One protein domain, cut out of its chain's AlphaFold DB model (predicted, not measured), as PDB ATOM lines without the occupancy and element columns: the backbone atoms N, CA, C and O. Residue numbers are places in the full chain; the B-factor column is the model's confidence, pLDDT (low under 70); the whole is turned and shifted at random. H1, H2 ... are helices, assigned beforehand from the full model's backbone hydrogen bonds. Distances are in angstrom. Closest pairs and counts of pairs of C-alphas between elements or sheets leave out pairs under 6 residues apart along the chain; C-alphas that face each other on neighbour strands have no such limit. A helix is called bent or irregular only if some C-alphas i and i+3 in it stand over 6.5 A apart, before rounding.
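AT A GLANCE: This is residues 42 to 93 of the 194 residues of an uncharacterized protein of Nocardia puris (UniProt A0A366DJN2). A long bent helix, H3, makes most of the length, with two short helices, H1 and H2, near its first end and a tail, residues 85 to 93, that folds back from its far end. The 52 printed residues hold three named helices, H1, H2, H3, and no named strand: all helix. The whole is only just loose, close to extended, with a radius of gyration of the C-alphas of 14.7 A, spanning 41 by 22 by 16 A.

HOW THE PARTS SIT: H1, residues 43 to 46, is close to but not clearly touching H2, residues 50 to 59; their closest C-alphas, Cys 46 and Cys 52, are 6.1 A apart. H3, residues 64 to 84, was assigned as one helix by its hydrogen bonds but is bent: C-alphas 71 and 74 are 7.4 A apart. Its arms, H3a, residues 64 to 71, and H3b, residues 74 to 84, stand at a steep tilt of 62 degrees. H2 and H3a only just touch, with 3 pairs of C-alphas within 8 A, the closest Ala 53 and Val 65 at 6.7 A, about perpendicular at 84 degrees. H3b is apart from H1 and H2. Every O i to N i+4 pair is within hydrogen-bond range in H2, H3a and H3b; H1 is too short for one.

IN THESE COORDINATES: H1 begins at C-alpha 43, (271.933, 279.314, 171.702). H2 is 14.2 A long, H3a 10.7 A and H3b 15.3 A, ending at C-alpha 84, (243.353, 290.616, 192.736).

THE WHOLE: The C-alphas farthest apart, Glu 42 and Gly 86, are 43.2 A apart. The printed part has no cut, and both links are tight. Residues 67 to 77, within H3, stand free. The mean pLDDT of the printed part is 71.9; 23 residues are under 70, among them 42 to 48 and 60 to 68.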
ATOM      1  N   GLU A  42     273.570 275.181 172.385       54.59
ATOM      2  CA  GLU A  42     272.659 275.574 171.328       54.59
ATOM      3  C   GLU A  42     272.024 276.867 171.834       54.59
ATOM      4  O   GLU A  42     271.394 276.891 172.888       54.59
ATOM      5  N   TRP A  43     272.313 277.996 171.189       51.03
ATOM      6  CA  TRP A  43     271.933 279.314 171.702       51.03
ATOM      7  C   TRP A  43     270.410 279.437 171.922       51.03
ATOM      8  O   TRP A  43     269.971 280.257 172.722       51.03
ATOM      9  N   ALA A  44     269.629 278.525 171.327       55.28
ATOM     10  CA  ALA A  44     268.212 278.272 171.584       55.28
ATOM     11  C   ALA A  44     267.872 277.776 173.012       55.28
ATOM     12  O   ALA A  44     266.775 278.015 173.501       55.28
ATOM     13  N   ALA A  45     268.780 277.102 173.726       57.72
ATOM     14  CA  ALA A  45     268.582 276.727 175.131       57.72
ATOM     15  C   ALA A  45     268.892 277.897 176.085       57.72
ATOM     16  O   ALA A  45     268.268 278.045 177.136       57.72
ATOM     17  N   CYS A  46     269.825 278.776 175.713       65.50
ATOM     18  CA  CYS A  46     270.095 280.010 176.457       65.50
ATOM     19  C   CYS A  46     269.083 281.127 176.152       65.50
ATOM     20  O   CYS A  46     268.975 282.061 176.950       65.50
ATOM     21  N   SER A  47     268.329 281.031 175.049       63.91
ATOM     22  CA  SER A  47     267.271 281.984 174.699       63.91
ATOM     23  C   SER A  47     266.017 281.856 175.569       63.91
ATOM     24  O   SER A  47     265.173 282.732 175.498       63.91
ATOM     25  N   TRP A  48     265.896 280.835 176.424       65.56
ATOM     26  CA  TRP A  48     264.796 280.723 177.397       65.56
ATOM     27  C   TRP A  48     265.270 280.629 178.855       65.56
ATOM     28  O   TRP A  48     264.456 280.622 179.776       65.56
ATOM     29  N   CYS A  49     266.586 280.569 179.097       74.06
ATOM     30  CA  CYS A  49     267.125 280.450 180.448       74.06
ATOM     31  C   CYS A  49     266.988 281.786 181.215       74.06
ATOM     32  O   CYS A  49     267.627 282.770 180.825       74.06
ATOM     33  N   PRO A  50     266.245 281.839 182.341       69.50
ATOM     34  CA  PRO A  50     266.005 283.080 183.086       69.50
ATOM     35  C   PRO A  50     267.289 283.691 183.668       69.50
ATOM     36  O   PRO A  50     267.415 284.910 183.747       69.50
ATOM     37  N   VAL A  51     268.289 282.867 184.001       76.88
ATOM     38  CA  VAL A  51     269.604 283.343 184.468       76.88
ATOM     39  C   VAL A  51     270.392 283.995 183.329       76.88
ATOM     40  O   VAL A  51     271.001 285.046 183.518       76.88
ATOM     41  N   CYS A  52     270.363 283.407 182.130       76.75
ATOM     42  CA  CYS A  52     271.016 283.985 180.954       76.75
ATOM     43  C   CYS A  52     270.340 285.296 180.527       76.75
ATOM     44  O   CYS A  52     271.045 286.245 180.191       76.75
ATOM     45  N   ALA A  53     269.007 285.374 180.607       71.12
ATOM     46  CA  ALA A  53     268.255 286.603 180.358       71.12
ATOM     47  C   ALA A  53     268.599 287.705 181.379       71.12
ATOM     48  O   ALA A  53     268.898 288.833 180.986       71.12
ATOM     49  N   ALA A  54     268.664 287.382 182.678       70.31
ATOM     50  CA  ALA A  54     269.076 288.331 183.718       70.31
ATOM     51  C   ALA A  54     270.527 288.812 183.535       70.31
ATOM     52  O   ALA A  54     270.824 289.997 183.679       70.31
ATOM     53  N   ALA A  55     271.440 287.912 183.167       73.44
ATOM     54  CA  ALA A  55     272.826 288.279 182.911       73.44
ATOM     55  C   ALA A  55     272.985 289.159 181.656       73.44
ATOM     56  O   ALA A  55     273.843 290.042 181.651       73.44
ATOM     57  N   ALA A  56     272.169 288.943 180.617       70.69
ATOM     58  CA  ALA A  56     272.124 289.789 179.423       70.69
ATOM     59  C   ALA A  56     271.564 291.188 179.735       70.69
ATOM     60  O   ALA A  56     272.145 292.182 179.303       70.69
ATOM     61  N   LEU A  57     270.522 291.277 180.574       68.06
ATOM     62  CA  LEU A  57     269.983 292.548 181.076       68.06
ATOM     63  C   LEU A  57     271.043 293.392 181.787       68.06
ATOM     64  O   LEU A  57     271.191 294.572 181.487       68.06
ATOM     65  N   VAL A  58     271.816 292.785 182.695       76.25
ATOM     66  CA  VAL A  58     272.899 293.479 183.417       76.25
ATOM     67  C   VAL A  58     274.000 293.959 182.463       76.25
ATOM     68  O   VAL A  58     274.638 294.977 182.721       76.25
ATOM     69  N   ARG A  59     274.211 293.252 181.348       75.62
ATOM     70  CA  ARG A  59     275.181 293.620 180.307       75.62
ATOM     71  C   ARG A  59     274.645 294.623 179.280       75.62
ATOM     72  O   ARG A  59     275.442 295.157 178.517       75.62
ATOM     73  N   GLY A  60     273.339 294.896 179.260       65.00
ATOM     74  CA  GLY A  60     272.703 295.758 178.259       65.00
ATOM     75  C   GLY A  60     272.532 295.102 176.883       65.00
ATOM     76  O   GLY A  60     272.365 295.802 175.888       65.00
ATOM     77  N   GLU A  61     272.580 293.772 176.806       65.06
ATOM     78  CA  GLU A  61     272.322 293.017 175.576       65.06
ATOM     79  C   GLU A  61     270.813 292.737 175.440       65.06
ATOM     80  O   GLU A  61     270.162 292.296 176.390       65.06
ATOM     81  N   HIS A  62     270.241 292.979 174.252       58.41
ATOM     82  CA  HIS A  62     268.835 292.674 173.963       58.41
ATOM     83  C   HIS A  62     268.633 291.158 173.884       58.41
ATOM     84  O   HIS A  62     268.948 290.524 172.878       58.41
ATOM     85  N   HIS A  63     268.103 290.571 174.953       67.06
ATOM     86  CA  HIS A  63     267.683 289.174 174.973       67.06
ATOM     87  C   HIS A  63     266.207 289.094 174.564       67.06
ATOM     88  O   HIS A  63     265.394 289.859 175.084       67.06
ATOM     89  N   GLU A  64     265.844 288.206 173.633       64.44
ATOM     90  CA  GLU A  64     264.470 288.134 173.097       64.44
ATOM     91  C   GLU A  64     263.402 287.938 174.184       64.44
ATOM     92  O   GLU A  64     262.292 288.451 174.057       64.44
ATOM     93  N   VAL A  65     263.751 287.297 175.302       65.56
ATOM     94  CA  VAL A  65     262.857 287.142 176.463       65.56
ATOM     95  C   VAL A  65     262.484 288.493 177.066       65.56
ATOM     96  O   VAL A  65     261.342 288.709 177.452       65.56
ATOM     97  N   VAL A  66     263.428 289.431 177.121       66.56
ATOM     98  CA  VAL A  66     263.196 290.780 177.654       66.56
ATOM     99  C   VAL A  66     262.285 291.569 176.723       66.56
ATOM    100  O   VAL A  66     261.390 292.264 177.196       66.56
ATOM    101  N   ALA A  67     262.491 291.442 175.410       67.81
ATOM    102  CA  ALA A  67     261.650 292.095 174.413       67.81
ATOM    103  C   ALA A  67     260.205 291.566 174.465       67.81
ATOM    104  O   ALA A  67     259.269 292.358 174.533       67.81
ATOM    105  N   ALA A  68     260.021 290.244 174.543       68.50
ATOM    106  CA  ALA A  68     258.698 289.626 174.664       68.50
ATOM    107  C   ALA A  68     257.986 289.993 175.982       68.50
ATOM    108  O   ALA A  68     256.781 290.251 175.993       68.50
ATOM    109  N   ILE A  69     258.725 290.065 177.096       74.06
ATOM    110  CA  ILE A  69     258.183 290.521 178.386       74.06
ATOM    111  C   ILE A  69     257.791 292.001 178.324       74.06
ATOM    112  O   ILE A  69     256.779 292.373 178.911       74.06
ATOM    113  N   ALA A  70     258.550 292.851 177.633       69.06
ATOM    114  CA  ALA A  70     258.200 294.263 177.491       69.06
ATOM    115  C   ALA A  70     256.910 294.459 176.676       69.06
ATOM    116  O   ALA A  70     256.085 295.294 177.047       69.06
ATOM    117  N   GLU A  71     256.715 293.660 175.626       71.81
ATOM    118  CA  GLU A  71     255.541 293.740 174.750       71.81
ATOM    119  C   GLU A  71     254.246 293.324 175.467       71.81
ATOM    120  O   GLU A  71     253.203 293.959 175.316       71.81
ATOM    121  N   HIS A  72     254.302 292.279 176.300       81.31
ATOM    122  CA  HIS A  72     253.097 291.692 176.905       81.31
ATOM    123  C   HIS A  72     252.986 291.869 178.425       81.31
ATOM    124  O   HIS A  72     251.930 291.612 179.009       81.31
ATOM    125  N   GLY A  73     254.039 292.327 179.099       79.62
ATOM    126  CA  GLY A  73     254.097 292.393 180.560       79.62
ATOM    127  C   GLY A  73     253.076 293.351 181.166       79.62
ATOM    128  O   GLY A  73     252.515 293.073 182.223       79.62
ATOM    129  N   THR A  74     252.768 294.449 180.481       80.44
ATOM    130  CA  THR A  74     251.749 295.413 180.921       80.44
ATOM    131  C   THR A  74     250.343 294.814 180.881       80.44
ATOM    132  O   THR A  74     249.575 295.004 181.827       80.44
ATOM    133  N   ALA A  75     250.025 294.030 179.848       83.31
ATOM    134  CA  ALA A  75     248.760 293.308 179.739       83.31
ATOM    135  C   ALA A  75     248.619 292.263 180.859       83.31
ATOM    136  O   ALA A  75     247.602 292.234 181.550       83.31
ATOM    137  N   ILE A  76     249.676 291.484 181.120       84.25
ATOM    138  CA  ILE A  76     249.705 290.489 182.205       84.25
ATOM    139  C   ILE A  76     249.500 291.156 183.576       84.25
ATOM    140  O   ILE A  76     248.686 290.698 184.376       84.25
ATOM    141  N   VAL A  77     250.196 292.263 183.854       85.88
ATOM    142  CA  VAL A  77     250.056 292.998 185.124       85.88
ATOM    143  C   VAL A  77     248.649 293.575 185.292       85.88
ATOM    144  O   VAL A  77     248.143 293.632 186.411       85.88
ATOM    145  N   THR A  78     248.009 293.992 184.201       85.50
ATOM    146  CA  THR A  78     246.640 294.523 184.229       85.50
ATOM    147  C   THR A  78     245.643 293.431 184.611       85.50
ATOM    148  O   THR A  78     244.912 293.599 185.585       85.50
ATOM    149  N   VAL A  79     245.719 292.269 183.956       84.31
ATOM    150  CA  VAL A  79     244.918 291.077 184.286       84.31
ATOM    151  C   VAL A  79     245.115 290.655 185.744       84.31
ATOM    152  O   VAL A  79     244.150 290.402 186.460       84.31
ATOM    153  N   LEU A  80     246.361 290.629 186.230       82.00
ATOM    154  CA  LEU A  80     246.654 290.276 187.623       82.00
ATOM    155  C   LEU A  80     246.045 291.269 188.620       82.00
ATOM    156  O   LEU A  80     245.545 290.858 189.665       82.00
ATOM    157  N   ARG A  81     246.067 292.570 188.317       82.75
ATOM    158  CA  ARG A  81     245.454 293.596 189.174       82.75
ATOM    159  C   ARG A  81     243.939 293.464 189.226       82.75
ATOM    160  O   ARG A  81     243.368 293.612 190.301       82.75
ATOM    161  N   GLU A  82     243.308 293.177 188.096       84.62
ATOM    162  CA  GLU A  82     241.864 292.955 188.015       84.62
ATOM    163  C   GLU A  82     241.452 291.692 188.780       84.62
ATOM    164  O   GLU A  82     240.543 291.751 189.610       84.62
ATOM    165  N   ALA A  83     242.198 290.594 188.617       78.31
ATOM    166  CA  ALA A  83     241.973 289.355 189.357       78.31
ATOM    167  C   ALA A  83     242.116 289.555 190.877       78.31
ATOM    168  O   ALA A  83     241.268 289.106 191.649       78.31
ATOM    169  N   LEU A  84     243.150 290.281 191.320       84.19
ATOM    170  CA  LEU A  84     243.353 290.616 192.736       84.19
ATOM    171  C   LEU A  84     242.296 291.592 193.277       84.19
ATOM    172  O   LEU A  84     241.998 291.569 194.470       84.19
ATOM    173  N   ALA A  85     241.708 292.427 192.418       82.94
ATOM    174  CA  ALA A  85     240.587 293.298 192.760       82.94
ATOM    175  C   ALA A  85     239.234 292.557 192.803       82.94
ATOM    176  O   ALA A  85     238.211 293.179 193.091       82.94
ATOM    177  N   GLY A  86     239.212 291.247 192.527       74.69
ATOM    178  CA  GLY A  86     237.993 290.440 192.480       74.69
ATOM    179  C   GLY A  86     237.125 290.717 191.251       74.69
ATOM    180  O   GLY A  86     235.953 290.342 191.233       74.69
ATOM    181  N   VAL A  87     237.680 291.382 190.234       77.75
ATOM    182  CA  VAL A  87     237.019 291.572 188.945       77.75
ATOM    183  C   VAL A  87     237.171 290.269 188.156       77.75
ATOM    184  O   VAL A  87     238.293 289.773 188.026       77.75
ATOM    185  N   PRO A  88     236.076 289.676 187.651       70.50
ATOM    186  CA  PRO A  88     236.172 288.487 186.815       70.50
ATOM    187  C   PRO A  88     236.932 288.836 185.534       70.50
ATOM    188  O   PRO A  88     236.479 289.668 184.748       70.50
ATOM    189  N   VAL A  89     238.097 288.214 185.347       69.62
ATOM    190  CA  VAL A  89     238.921 288.386 184.150       69.62
ATOM    191  C   VAL A  89     238.660 287.214 183.218       69.62
ATOM    192  O   VAL A  89     238.937 286.070 183.578       69.62
ATOM    193  N   GLU A  90     238.112 287.491 182.038       73.94
ATOM    194  CA  GLU A  90     237.899 286.466 181.019       73.94
ATOM    195  C   GLU A  90     239.231 286.189 180.300       73.94
ATOM    196  O   GLU A  90     239.819 287.114 179.725       73.94
ATOM    197  N   PRO A  91     239.755 284.949 180.331       64.94
ATOM    198  CA  PRO A  91     240.991 284.622 179.640       64.94
ATOM    199  C   PRO A  91     240.791 284.706 178.123       64.94
ATOM    200  O   PRO A  91     240.097 283.889 177.522       64.94
ATOM    201  N   VAL A  92     241.456 285.671 177.481       66.62
ATOM    202  CA  VAL A  92     241.563 285.714 176.018       66.62
ATOM    203  C   VAL A  92     242.513 284.599 175.585       66.62
ATOM    204  O   VAL A  92     243.735 284.742 175.642       66.62
ATOM    205  N   LEU A  93     241.951 283.464 175.180       61.03
ATOM    206  CA  LEU A  93     242.696 282.412 174.496       61.03
ATOM    207  C   LEU A  93     243.106 282.936 173.111       61.03
ATOM    208  O   LEU A  93     242.236 283.398 172.367       61.03
TER     209      LEU A  93